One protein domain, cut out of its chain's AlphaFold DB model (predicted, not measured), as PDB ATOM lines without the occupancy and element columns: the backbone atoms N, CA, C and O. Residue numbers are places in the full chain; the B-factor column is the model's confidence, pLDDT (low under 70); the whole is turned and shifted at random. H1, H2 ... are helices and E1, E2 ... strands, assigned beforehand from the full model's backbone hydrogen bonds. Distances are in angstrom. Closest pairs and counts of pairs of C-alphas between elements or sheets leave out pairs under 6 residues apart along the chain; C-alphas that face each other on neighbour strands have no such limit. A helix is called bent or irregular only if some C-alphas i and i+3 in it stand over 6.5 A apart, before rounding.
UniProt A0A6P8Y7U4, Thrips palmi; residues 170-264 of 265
ATOM      1  N   CYS A 170     269.995 229.308 169.910       53.03
ATOM      2  CA  CYS A 170     270.572 230.536 169.349       53.03
ATOM      3  C   CYS A 170     270.268 230.848 167.868       53.03
ATOM      4  O   CYS A 170     270.932 230.347 166.965       53.03
ATOM      5  N   ASP A 171     269.371 231.815 167.634       64.75
ATOM      6  CA  ASP A 171     269.119 232.416 166.316       64.75
ATOM      7  C   ASP A 171     270.337 233.225 165.825       64.75
ATOM      8  O   ASP A 171     270.354 234.461 165.871       64.75
ATOM      9  N   PHE A 172     271.383 232.533 165.377       71.62
ATOM     10  CA  PHE A 172     272.474 233.139 164.629       71.62
ATOM     11  C   PHE A 172     272.079 233.248 163.159       71.62
ATOM     12  O   PHE A 172     271.857 232.244 162.482       71.62
ATOM     13  N   GLN A 173     272.042 234.466 162.626       75.00
ATOM     14  CA  GLN A 173     271.923 234.681 161.189       75.00
ATOM     15  C   GLN A 173     273.317 234.894 160.610       75.00
ATOM     16  O   GLN A 173     274.025 235.837 160.966       75.00
ATOM     17  N   VAL A 174     273.717 233.989 159.719       77.44
ATOM     18  CA  VAL A 174     274.995 234.067 159.007       77.44
ATOM     19  C   VAL A 174     274.752 234.646 157.623       77.44
ATOM     20  O   VAL A 174     274.195 233.983 156.745       77.44
ATOM     21  N   HIS A 175     275.219 235.868 157.408       78.94
ATOM     22  CA  HIS A 175     275.286 236.483 156.094       78.94
ATOM     23  C   HIS A 175     276.639 236.146 155.474       78.94
ATOM     24  O   HIS A 175     277.704 236.438 156.028       78.94
ATOM     25  N   ARG A 176     276.589 235.467 154.329       74.69
ATOM     26  CA  ARG A 176     277.789 235.125 153.569       74.69
ATOM     27  C   ARG A 176     278.367 236.384 152.920       74.69
ATOM     28  O   ARG A 176     277.586 237.267 152.564       74.69
ATOM     29  N   PRO A 177     279.693 236.441 152.730       73.19
ATOM     30  CA  PRO A 177     280.318 237.519 151.984       73.19
ATOM     31  C   PRO A 177     279.721 237.640 150.582       73.19
ATOM     32  O   PRO A 177     279.549 236.643 149.872       73.19
ATOM     33  N   ASP A 178     279.429 238.876 150.192       70.50
ATOM     34  CA  ASP A 178     279.116 239.237 148.817       70.50
ATOM     35  C   ASP A 178     280.395 239.750 148.157       70.50
ATOM     36  O   ASP A 178     280.778 240.916 148.275       70.50
ATOM     37  N   PHE A 179     281.068 238.844 147.454       66.25
ATOM     38  CA  PHE A 179     282.333 239.147 146.793       66.25
ATOM     39  C   PHE A 179     282.180 240.129 145.621       66.25
ATOM     40  O   PHE A 179     283.190 240.672 145.179       66.25
ATOM     41  N   THR A 180     280.949 240.397 145.153       59.09
ATOM     42  CA  THR A 180     280.684 241.330 144.045       59.09
ATOM     43  C   THR A 180     280.811 242.803 144.431       59.09
ATOM     44  O   THR A 180     280.932 243.647 143.544       59.09
ATOM     45  N   GLN A 181     280.812 243.125 145.729       54.19
ATOM     46  CA  GLN A 181     280.873 244.500 146.225       54.19
ATOM     47  C   GLN A 181     282.307 244.925 146.593       54.19
ATOM     48  O   GLN A 181     283.124 244.131 147.069       54.19
ATOM     49  N   GLU A 182     282.628 246.206 146.382       51.59
ATOM     50  CA  GLU A 182     283.933 246.785 146.723       51.59
ATOM     51  C   GLU A 182     284.203 246.719 148.234       51.59
ATOM     52  O   GLU A 182     283.388 247.179 149.023       51.59
ATOM     53  N   MET A 183     285.360 246.142 148.599       48.78
ATOM     54  CA  MET A 183     286.072 246.041 149.897       48.78
ATOM     55  C   MET A 183     285.314 245.793 151.227       48.78
ATOM     56  O   MET A 183     285.940 245.277 152.147       48.78
ATOM     57  N   GLY A 184     284.022 246.089 151.377       48.25
ATOM     58  CA  GLY A 184     283.299 246.049 152.655       48.25
ATOM     59  C   GLY A 184     282.582 244.734 152.979       48.25
ATOM     60  O   GLY A 184     282.424 244.423 154.154       48.25
ATOM     61  N   ASN A 185     282.200 243.940 151.972       58.69
ATOM     62  CA  ASN A 185     281.377 242.727 152.142       58.69
ATOM     63  C   ASN A 185     282.129 241.419 151.844       58.69
ATOM     64  O   ASN A 185     281.535 240.410 151.472       58.69
ATOM     65  N   ARG A 186     283.456 241.414 152.016       70.31
ATOM     66  CA  ARG A 186     284.308 240.235 151.759       70.31
ATOM     67  C   ARG A 186     284.407 239.267 152.942       70.31
ATOM     68  O   ARG A 186     285.094 238.256 152.840       70.31
ATOM     69  N   HIS A 187     283.713 239.560 154.037       82.62
ATOM     70  CA  HIS A 187     283.735 238.781 155.269       82.62
ATOM     71  C   HIS A 187     282.371 238.158 155.569       82.62
ATOM     72  O   HIS A 187     281.341 238.590 155.052       82.62
ATOM     73  N   TYR A 188     282.354 237.145 156.431       82.25
ATOM     74  CA  TYR A 188     281.103 236.623 156.970       82.25
ATOM     75  C   TYR A 188     280.588 237.557 158.057       82.25
ATOM     76  O   TYR A 188     281.352 237.940 158.939       82.25
ATOM     77  N   HIS A 189     279.299 237.880 158.033       84.38
ATOM     78  CA  HIS A 189     278.650 238.608 159.121       84.38
ATOM     79  C   HIS A 189     277.747 237.650 159.883       84.38
ATOM     80  O   HIS A 189     276.889 236.987 159.303       84.38
ATOM     81  N   ILE A 190     277.946 237.572 161.188       82.12
ATOM     82  CA  ILE A 190     277.195 236.708 162.087       82.12
ATOM     83  C   ILE A 190     276.443 237.623 163.037       82.12
ATOM     84  O   ILE A 190     277.058 238.358 163.811       82.12
ATOM     85  N   THR A 191     275.116 237.589 162.970       82.25
ATOM     86  CA  THR A 191     274.256 238.357 163.869       82.25
ATOM     87  C   THR A 191     273.503 237.435 164.814       82.25
ATOM     88  O   THR A 191     273.174 236.310 164.453       82.25
ATOM     89  N   ALA A 192     273.251 237.896 166.038       79.06
ATOM     90  CA  ALA A 192     272.500 237.148 167.048       79.06
ATOM     91  C   ALA A 192     271.613 238.082 167.875       79.06
ATOM     92  O   ALA A 192     271.787 239.306 167.843       79.06
ATOM     93  N   MET A 193     270.681 237.507 168.642       74.12
ATOM     94  CA  MET A 193     269.789 238.247 169.549       74.12
ATOM     95  C   MET A 193     269.042 239.388 168.827       74.12
ATOM     96  O   MET A 193     269.091 240.545 169.246       74.12
ATOM     97  N   ARG A 194     268.427 239.090 167.671       73.38
ATOM     98  CA  ARG A 194     267.759 240.091 166.805       73.38
ATOM     99  C   ARG A 194     268.679 241.260 166.399       73.38
ATOM    100  O   ARG A 194     268.246 242.405 166.297       73.38
ATOM    101  N   GLY A 195     269.964 240.967 166.186       73.56
ATOM    102  CA  GLY A 195     270.971 241.941 165.763       73.56
ATOM    103  C   GLY A 195     271.567 242.777 166.896       73.56
ATOM    104  O   GLY A 195     272.152 243.828 166.622       73.56
ATOM    105  N   ALA A 196     271.422 242.380 168.165       78.12
ATOM    106  CA  ALA A 196     272.139 243.025 169.271       78.12
ATOM    107  C   ALA A 196     273.635 242.669 169.280       78.12
ATOM    108  O   ALA A 196     274.447 243.461 169.761       78.12
ATOM    109  N   ILE A 197     273.991 241.511 168.718       80.38
ATOM    110  CA  ILE A 197     275.372 241.084 168.499       80.38
ATOM    111  C   ILE A 197     275.637 241.038 166.996       80.38
ATOM    112  O   ILE A 197     274.834 240.471 166.254       80.38
ATOM    113  N   GLU A 198     276.761 241.606 166.572       85.56
ATOM    114  CA  GLU A 198     277.289 241.511 165.211       85.56
ATOM    115  C   GLU A 198     278.792 241.226 165.258       85.56
ATOM    116  O   GLU A 198     279.574 242.011 165.809       85.56
ATOM    117  N   ILE A 199     279.185 240.107 164.651       83.38
ATOM    118  CA  ILE A 199     280.573 239.670 164.506       83.38
ATOM    119  C   ILE A 199     280.885 239.536 163.022       83.38
ATOM    120  O   ILE A 199     280.166 238.870 162.281       83.38
ATOM    121  N   VAL A 200     281.991 240.134 162.605       86.06
ATOM    122  CA  VAL A 200     282.570 239.965 161.278       86.06
ATOM    123  C   VAL A 200     283.679 238.927 161.377       86.06
ATOM    124  O   VAL A 200     284.593 239.089 162.181       86.06
ATOM    125  N   TRP A 201     283.598 237.861 160.585       86.31
ATOM    126  CA  TRP A 201     284.592 236.792 160.521       86.31
ATOM    127  C   TRP A 201     285.290 236.788 159.160       86.31
ATOM    128  O   TRP A 201     284.698 236.433 158.132       86.31
ATOM    129  N   GLY A 202     286.563 237.172 159.171       86.44
ATOM    130  CA  GLY A 202     287.442 237.235 158.014       86.44
ATOM    131  C   GLY A 202     288.661 236.320 158.109       86.44
ATOM    132  O   GLY A 202     288.818 235.524 159.043       86.44
ATOM    133  N   LEU A 203     289.533 236.459 157.115       86.50
ATOM    134  CA  LEU A 203     290.893 235.940 157.111       86.50
ATOM    135  C   LEU A 203     291.879 237.097 156.990       86.50
ATOM    136  O   LEU A 203     291.702 237.983 156.156       86.50
ATOM    137  N   THR A 204     292.942 237.043 157.782       86.19
ATOM    138  CA  THR A 204     294.005 238.047 157.789       86.19
ATOM    139  C   THR A 204     295.365 237.393 157.580       86.19
ATOM    140  O   THR A 204     295.556 236.212 157.876       86.19
ATOM    141  N   TRP A 205     296.318 238.144 157.031       88.44
ATOM    142  CA  TRP A 205     297.664 237.648 156.757       88.44
ATOM    143  C   TRP A 205     298.611 237.975 157.902       88.44
ATOM    144  O   TRP A 205     298.941 239.140 158.146       88.44
ATOM    145  N   ASN A 206     299.113 236.936 158.563       84.31
ATOM    146  CA  ASN A 206     300.198 237.073 159.515       84.31
ATOM    147  C   ASN A 206     301.527 237.162 158.747       84.31
ATOM    148  O   ASN A 206     302.051 236.165 158.247       84.31
ATOM    149  N   LYS A 207     302.081 238.379 158.674       80.88
ATOM    150  CA  LYS A 207     303.356 238.663 157.997       80.88
ATOM    151  C   LYS A 207     304.576 238.052 158.687       80.88
ATOM    152  O   LYS A 207     305.574 237.848 158.010       80.88
ATOM    153  N   ILE A 208     304.516 237.814 159.997       79.44
ATOM    154  CA  ILE A 208     305.647 237.298 160.784       79.44
ATOM    155  C   ILE A 208     305.845 235.812 160.482       79.44
ATOM    156  O   ILE A 208     306.959 235.361 160.247       79.44
ATOM    157  N   ASP A 209     304.741 235.072 160.445       78.69
ATOM    158  CA  ASP A 209     304.743 233.615 160.318       78.69
ATOM    159  C   ASP A 209     304.322 233.123 158.921       78.69
ATOM    160  O   ASP A 209     304.126 231.923 158.729       78.69
ATOM    161  N   HIS A 210     304.115 234.040 157.971       80.69
ATOM    162  CA  HIS A 210     303.704 233.782 156.586       80.69
ATOM    163  C   HIS A 210     302.520 232.806 156.438       80.69
ATOM    164  O   HIS A 210     302.577 231.841 155.669       80.69
ATOM    165  N   HIS A 211     301.431 233.057 157.168       84.25
ATOM    166  CA  HIS A 211     300.210 232.256 157.061       84.25
ATOM    167  C   HIS A 211     298.934 233.093 157.171       84.25
ATOM    168  O   HIS A 211     298.926 234.201 157.711       84.25
ATOM    169  N   LEU A 212     297.837 232.537 156.657       85.31
ATOM    170  CA  LEU A 212     296.492 233.057 156.869       85.31
ATOM    171  C   LEU A 212     295.973 232.611 158.234       85.31
ATOM    172  O   LEU A 212     296.034 231.429 158.572       85.31
ATOM    173  N   ALA A 213     295.417 233.556 158.980       82.75
ATOM    174  CA  ALA A 213     294.772 233.324 160.263       82.75
ATOM    175  C   ALA A 213     293.307 233.767 160.210       82.75
ATOM    176  O   ALA A 213     292.916 234.587 159.372       82.75
ATOM    177  N   HIS A 214     292.493 233.223 161.111       83.31
ATOM    178  CA  HIS A 214     291.135 233.710 161.299       83.31
ATOM    179  C   HIS A 214     291.158 235.068 161.997       83.31
ATOM    180  O   HIS A 214     291.892 235.271 162.958       83.31
ATOM    181  N   GLU A 215     290.317 235.980 161.528       82.94
ATOM    182  CA  GLU A 215     290.129 237.290 162.138       82.94
ATOM    183  C   GLU A 215     288.664 237.452 162.520       82.94
ATOM    184  O   GLU A 215     287.773 237.225 161.702       82.94
ATOM    185  N   PHE A 216     288.413 237.859 163.759       81.94
ATOM    186  CA  PHE A 216     287.075 238.207 164.216       81.94
ATOM    187  C   PHE A 216     287.060 239.682 164.598       81.94
ATOM    188  O   PHE A 216     287.990 240.181 165.224       81.94
ATOM    189  N   ILE A 217     286.008 240.396 164.217       81.94
ATOM    190  CA  ILE A 217     285.810 241.803 164.561       81.94
ATOM    191  C   ILE A 217     284.401 241.942 165.116       81.94
ATOM    192  O   ILE A 217     283.416 241.710 164.416       81.94
ATOM    193  N   ILE A 218     284.290 242.353 166.374       82.38
ATOM    194  CA  ILE A 218     282.997 242.651 166.991       82.38
ATOM    195  C   ILE A 218     282.567 244.043 166.529       82.38
ATOM    196  O   ILE A 218     283.189 245.043 166.890       82.38
ATOM    197  N   ARG A 219     281.496 244.126 165.740       84.44
ATOM    198  CA  ARG A 219     280.917 245.409 165.311       84.44
ATOM    199  C   ARG A 219     279.904 245.933 166.315       84.44
ATOM    200  O   ARG A 219     279.805 247.142 166.515       84.44
ATOM    201  N   LYS A 220     279.171 245.025 166.961       84.19
ATOM    202  CA  LYS A 220     278.115 245.362 167.915       84.19
ATOM    203  C   LYS A 220     278.013 244.286 168.987       84.19
ATOM    204  O   LYS A 220     278.000 243.102 168.668       84.19
ATOM    205  N   MET A 221     277.937 244.689 170.253       83.88
ATOM    206  CA  MET A 221     277.705 243.777 171.375       83.88
ATOM    207  C   MET A 221     277.097 244.540 172.561       83.88
ATOM    208  O   MET A 221     277.500 245.680 172.813       83.88
ATOM    209  N   PRO A 222     276.153 243.946 173.313       79.50
ATOM    210  CA  PRO A 222     275.666 244.533 174.555       79.50
ATOM    211  C   PRO A 222     276.778 244.606 175.611       79.50
ATOM    212  O   PRO A 222     277.710 243.800 175.625       79.50
ATOM    213  N   SER A 223     276.664 245.568 176.530       77.19
ATOM    214  CA  SER A 223     277.602 245.741 177.647       77.19
ATOM    215  C   SER A 223     277.414 244.634 178.692       77.19
ATOM    216  O   SER A 223     276.804 244.843 179.737       77.19
ATOM    217  N   ASN A 224     277.915 243.434 178.393       78.81
ATOM    218  CA  ASN A 224     277.869 242.265 179.265       78.81
ATOM    219  C   ASN A 224     279.287 241.715 179.487       78.81
ATOM    220  O   ASN A 224     279.996 241.393 178.533       78.81
ATOM    221  N   ILE A 225     279.699 241.607 180.753       75.62
ATOM    222  CA  ILE A 225     281.065 241.224 181.149       75.62
ATOM    223  C   ILE A 225     281.388 239.773 180.757       75.62
ATOM    224  O   ILE A 225     282.501 239.497 180.309       75.62
ATOM    225  N   SER A 226     280.427 238.856 180.890       73.31
ATOM    226  CA  SER A 226     280.612 237.441 180.546       73.31
ATOM    227  C   SER A 226     280.755 237.243 179.038       73.31
ATOM    228  O   SER A 226     281.669 236.534 178.613       73.31
ATOM    229  N   LEU A 227     279.933 237.927 178.229       71.69
ATOM    230  CA  LEU A 227     280.099 237.929 176.769       71.69
ATOM    231  C   LEU A 227     281.436 238.522 176.372       71.69
ATOM    232  O   LEU A 227     282.172 237.875 175.640       71.69
ATOM    233  N   LYS A 228     281.783 239.693 176.917       77.12
ATOM    234  CA  LYS A 228     283.055 240.353 176.622       77.12
ATOM    235  C   LYS A 228     284.240 239.424 176.869       77.12
ATOM    236  O   LYS A 228     285.065 239.253 175.987       77.12
ATOM    237  N   ARG A 229     284.272 238.733 178.013       77.75
ATOM    238  CA  ARG A 229     285.340 237.774 178.329       77.75
ATOM    239  C   ARG A 229     285.394 236.591 177.355       77.75
ATOM    240  O   ARG A 229     286.483 236.113 177.052       77.75
ATOM    241  N   CYS A 230     284.249 236.089 176.898       71.88
ATOM    242  CA  CYS A 230     284.212 235.008 175.910       71.88
ATOM    243  C   CYS A 230     284.674 235.495 174.536       71.88
ATOM    244  O   CYS A 230     285.391 234.775 173.846       71.88
ATOM    245  N   THR A 231     284.313 236.718 174.152       70.25
ATOM    246  CA  THR A 231     284.731 237.270 172.866       70.25
ATOM    247  C   THR A 231     286.194 237.692 172.858       70.25
ATOM    248  O   THR A 231     286.868 237.429 171.873       70.25
ATOM    249  N   ASP A 232     286.721 238.231 173.957       73.56
ATOM    250  CA  ASP A 232     288.155 238.516 174.103       73.56
ATOM    251  C   ASP A 232     288.979 237.223 173.936       73.56
ATOM    252  O   ASP A 232     289.951 237.201 173.189       73.56
ATOM    253  N   LYS A 233     288.528 236.097 174.517       72.69
ATOM    254  CA  LYS A 233     289.144 234.778 174.278       72.69
ATOM    255  C   LYS A 233     289.067 234.344 172.815       72.69
ATOM    256  O   LYS A 233     290.034 233.802 172.288       72.69
ATOM    257  N   LEU A 234     287.919 234.549 172.170       70.38
ATOM    258  CA  LEU A 234     287.732 234.213 170.761       70.38
ATOM    259  C   LEU A 234     288.702 235.005 169.868       70.38
ATOM    260  O   LEU A 234     289.285 234.440 168.947       70.38
ATOM    261  N   LEU A 235     288.903 236.290 170.175       69.12
ATOM    262  CA  LEU A 235     289.814 237.194 169.472       69.12
ATOM    263  C   LEU A 235     291.284 236.814 169.688       69.12
ATOM    264  O   LEU A 235     292.005 236.615 168.711       69.12
ATOM    265  N   ASP A 236     291.709 236.660 170.943       67.88
ATOM    266  CA  ASP A 236     293.102 236.353 171.295       67.88
ATOM    267  C   ASP A 236     293.569 235.032 170.674       67.88
ATOM    268  O   ASP A 236     294.707 234.905 170.220       67.88
ATOM    269  N   HIS A 237     292.678 234.040 170.614       62.94
ATOM    270  CA  HIS A 237     293.033 232.709 170.143       62.94
ATOM    271  C   HIS A 237     292.862 232.493 168.637       62.94
ATOM    272  O   HIS A 237     293.492 231.579 168.095       62.94
ATOM    273  N   ALA A 238     292.068 233.318 167.951       59.09
ATOM    274  CA  ALA A 238     291.913 233.260 166.497       59.09
ATOM    275  C   ALA A 238     293.194 233.637 165.742       59.09
ATOM    276  O   ALA A 238     293.497 233.039 164.708       59.09
ATOM    277  N   TYR A 239     293.972 234.572 166.295       54.09
ATOM    278  CA  TYR A 239     295.261 234.976 165.735       54.09
ATOM    279  C   TYR A 239     296.366 233.933 165.949       54.09
ATOM    280  O   TYR A 239     297.294 233.862 165.146       54.09
ATOM    281  N   SER A 240     296.298 233.133 167.022       48.62
ATOM    282  CA  SER A 240     297.414 232.281 167.452       48.62
ATOM    283  C   SER A 240     297.262 230.794 167.122       48.62
ATOM    284  O   SER A 240     298.265 230.078 167.102       48.62
ATOM    285  N   ASN A 241     296.042 230.286 166.916       52.97
ATOM    286  CA  ASN A 241     295.819 228.842 166.841       52.97
ATOM    287  C   ASN A 241     295.670 228.304 165.422       52.97
ATOM    288  O   ASN A 241     294.784 228.674 164.660       52.97
ATOM    289  N   ARG A 242     296.515 227.313 165.123       53.03
ATOM    290  CA  ARG A 242     296.491 226.509 163.891       53.03
ATOM    291  C   ARG A 242     295.520 225.326 163.972       53.03
ATOM    292  O   ARG A 242     295.426 224.546 163.027       53.03
ATOM    293  N   ASN A 243     294.848 225.147 165.111       60.91
ATOM    294  CA  ASN A 243     294.008 223.992 165.381       60.91
ATOM    295  C   ASN A 243     292.524 224.347 165.259       60.91
ATOM    296  O   ASN A 243     291.945 225.032 166.101       60.91
ATOM    297  N   ALA A 244     291.908 223.805 164.212       54.62
ATOM    298  CA  ALA A 244     290.477 223.873 163.945       54.62
ATOM    299  C   ALA A 244     289.611 223.394 165.127       54.62
ATOM    300  O   ALA A 244     288.507 223.896 165.323       54.62
ATOM    301  N   ARG A 245     290.100 222.435 165.926       61.34
ATOM    302  CA  ARG A 245     289.375 221.913 167.091       61.34
ATOM    303  C   ARG A 245     289.277 222.936 168.219       61.34
ATOM    304  O   ARG A 245     288.204 223.094 168.784       61.34
ATOM    305  N   ASP A 246     290.364 223.633 168.520       67.31
ATOM    306  CA  ASP A 246     290.383 224.560 169.652       67.31
ATOM    307  C   ASP A 246     289.555 225.810 169.317       67.31
ATOM    308  O   ASP A 246     288.726 226.247 170.112       67.31
ATOM    309  N   LEU A 247     289.670 226.305 168.072       65.75
ATOM    310  CA  LEU A 247     288.811 227.382 167.569       65.75
ATOM    311  C   LEU A 247     287.325 227.009 167.603       65.75
ATOM    312  O   LEU A 247     286.471 227.849 167.886       65.75
ATOM    313  N   TRP A 248     287.021 225.739 167.344       66.31
ATOM    314  CA  TRP A 248     285.677 225.203 167.470       66.31
ATOM    315  C   TRP A 248     285.183 225.184 168.925       66.31
ATOM    316  O   TRP A 248     284.091 225.685 169.186       66.31
ATOM    317  N   GLU A 249     285.973 224.670 169.870       69.88
ATOM    318  CA  GLU A 249     285.612 224.626 171.296       69.88
ATOM    319  C   GLU A 249     285.323 226.040 171.845       69.88
ATOM    320  O   GLU A 249     284.315 226.252 172.521       69.88
ATOM    321  N   TRP A 250     286.108 227.051 171.454       71.06
ATOM    322  CA  TRP A 250     285.831 228.444 171.843       71.06
ATOM    323  C   TRP A 250     284.576 229.025 171.194       71.06
ATOM    324  O   TRP A 250     283.856 229.799 171.829       71.06
ATOM    325  N   TRP A 251     284.284 228.655 169.945       71.50
ATOM    326  CA  TRP A 251     283.039 229.058 169.296       71.50
ATOM    327  C   TRP A 251     281.820 228.461 170.015       71.50
ATOM    328  O   TRP A 251     280.817 229.148 170.205       71.50
ATOM    329  N   GLN A 252     281.911 227.210 170.479       68.56
ATOM    330  CA  GLN A 252     280.857 226.587 171.289       68.56
ATOM    331  C   GLN A 252     280.634 227.334 172.605       68.56
ATOM    332  O   GLN A 252     279.489 227.654 172.926       68.56
ATOM    333  N   ASP A 253     281.710 227.659 173.324       70.69
ATOM    334  CA  ASP A 253     281.631 228.441 174.562       70.69
ATOM    335  C   ASP A 253     280.944 229.792 174.321       70.69
ATOM    336  O   ASP A 253     280.067 230.199 175.091       70.69
ATOM    337  N   PHE A 254     281.292 230.477 173.228       72.50
ATOM    338  CA  PHE A 254     280.638 231.723 172.838       72.50
ATOM    339  C   PHE A 254     279.132 231.523 172.588       72.50
ATOM    340  O   PHE A 254     278.320 232.246 173.169       72.50
ATOM    341  N   CYS A 255     278.743 230.511 171.807       67.69
ATOM    342  CA  CYS A 255     277.337 230.194 171.535       67.69
ATOM    343  C   CYS A 255     276.530 229.900 172.810       67.69
ATOM    344  O   CYS A 255     275.414 230.403 172.947       67.69
ATOM    345  N   VAL A 256     277.083 229.131 173.755       70.62
ATOM    346  CA  VAL A 256     276.423 228.821 175.039       70.62
ATOM    347  C   VAL A 256     276.160 230.096 175.842       70.62
ATOM    348  O   VAL A 256     275.067 230.279 176.375       70.62
ATOM    349  N   ASN A 257     277.129 231.013 175.888       70.31
ATOM    350  CA  ASN A 257     276.972 232.276 176.610       70.31
ATOM    351  C   ASN A 257     275.946 233.211 175.947       70.31
ATOM    352  O   ASN A 257     275.201 233.891 176.651       70.31
ATOM    353  N   VAL A 258     275.865 233.231 174.611       69.19
ATOM    354  CA  VAL A 258     274.817 233.982 173.896       69.19
ATOM    355  C   VAL A 258     273.433 233.370 174.147       69.19
ATOM    356  O   VAL A 258     272.481 234.110 174.385       69.19
ATOM    357  N   ALA A 259     273.315 232.036 174.156       66.94
ATOM    358  CA  ALA A 259     272.053 231.343 174.425       66.94
ATOM    359  C   ALA A 259     271.530 231.649 175.834       66.94
ATOM    360  O   ALA A 259     270.392 232.091 175.978       66.94
ATOM    361  N   ALA A 260     272.394 231.538 176.849       67.81
ATOM    362  CA  ALA A 260     272.050 231.851 178.235       67.81
ATOM    363  C   ALA A 260     271.552 233.298 178.419       67.81
ATOM    364  O   ALA A 260     270.741 233.572 179.297       67.81
ATOM    365  N   LEU A 261     272.010 234.240 177.588       64.19
ATOM    366  CA  LEU A 261     271.564 235.635 177.640       64.19
ATOM    367  C   LEU A 261     270.275 235.914 176.874       64.19
ATOM    368  O   LEU A 261     269.595 236.888 177.194       64.19
ATOM    369  N   ASN A 262     269.933 235.089 175.886       62.56
ATOM    370  CA  ASN A 262     268.620 235.145 175.249       62.56
ATOM    371  C   ASN A 262     267.517 234.630 176.177       62.56
ATOM    372  O   ASN A 262     266.409 235.132 176.105       62.56
ATOM    373  N   GLU A 263     267.811 233.664 177.051       62.47
ATOM    374  CA  GLU A 263     266.828 233.119 178.003       62.47
ATOM    375  C   GLU A 263     266.530 234.060 179.184       62.47
ATOM    376  O   GLU A 263     265.517 233.907 179.861       62.47
ATOM    377  N   LEU A 264     267.410 235.033 179.438       55.72
ATOM    378  CA  LEU A 264     267.280 236.010 180.525       55.72
ATOM    379  C   LEU A 264     266.550 237.305 180.121       55.72
ATOM    380  O   LEU A 264     266.291 238.128 181.001       55.72
TER     381      LEU A 264
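AT A GLANCE: This is residues 170 to 264 of the 265 residues of a protein of Thrips palmi (UniProt A0A6P8Y7U4). A twisted sheet of four strands, drawn out by the long hairpin of E3 and E4, has a helical hairpin of H1 and H2 packed over part of it. H1 lies over E3 and E4 and runs along them, while H2 folds back beside H1 and only grazes the sheet; a long loop of residues 176 to 187, between E1 and E2, lies on the side away from the helices. The printed part has 95 residues, with four named strands and then two named helices in the order E1 E2 E3 E4 H1 H2; the sheet's order is E1 - E2 - E3 - E4, all antiparallel, and the class is mixed, helices and strands. The whole is compact, with a radius of gyration of the C-alphas of 13.9 A, and the C-alphas span 43 by 31 by 21 A along their three main axes.

HOW THE PARTS SIT: E1, residues 173 to 175, is an edge strand of the sheet. E2, residues 188 to 192, is its antiparallel neighbour at 161 degrees between their directions, and the two form a hairpin; N 173 and O 191 are 2.8 A apart, within hydrogen-bond range. E3, residues 197 to 206, forms the next hairpin with E2, antiparallel at 153 degrees, with N 190 and O 199 at 2.8 A and N 199 and O 190 at 2.9 A, both within hydrogen-bond range. E4, residues 211 to 220, is the other edge strand and forms a hairpin with E3, antiparallel at 157 degrees; N 200 and O 217 are within hydrogen-bond range at 2.8 A, and so are N 213 and O 204 at 2.9 A. E1 to E4 make a meander, each strand the antiparallel neighbour of the one before. E3 bends by 52 degrees at residue 203, and from edge to edge of the sheet the strands' lines turn by 56 degrees. E1 and E4 are apart. H1, residues 225 to 240, is on the sheet at a height over the sheet of 10.0 A. It lies over E3 and E4 and runs along the strands, at 9 degrees to E4 on the local plane; the closest C-alphas of H1 and E4 are those of Ala 238 and His 214, 5.3 A apart. H2, residues 244 to 262, touches H1 at a shallow tilt of 16 degrees, opposite ways, and the two form a helical hairpin; their closest C-alphas are those of Cys 230 and Phe 254, 5.7 A apart. H2 only grazes the sheet, with its residues 247 to 262; the closest C-alphas of H2 and E2 are those of Val 258 and Ala 192, 7.9 A apart. In H2 every O i to N i+4 pair is within hydrogen-bond range; in H1 it is 10 of 12.

IN THESE COORDINATES: E1 runs from Gln 173, C-alpha at (271.923, 234.681, 161.189), to His 175, 6.4 A. E2, Tyr 188 to Ala 192, is 13.3 A from first to last C-alpha. E3, Ile 197 to Asn 206, is 26.7 A long, and E4, His 211 to Lys 220, is 27.9 A, ending with its C-alpha at (278.115, 245.362, 167.915). H1, Ile 225 to Ser 240, measures 23.1 A; it is neither bent nor irregular, but only just: C-alphas 236 and 239 are 6.1 A apart. H2, Ala 244 to Asn 262, measures 27.1 A and ends with C-alpha 262 at (268.620, 235.145, 175.249).

THE WHOLE: The two C-alphas farthest apart are those of His 210 and Leu 264, 43.6 A. The printed part has no cut. The link from E1 to E2 is long, with 12 residues; the links E2 to E3, E3 to E4, E4 to H1 and H1 to H2 are tight. The mean pLDDT of the printed part is 72.4, and 33 residues are under 70, among them residues 179 to 185, 235 to 249 and 258 to 264.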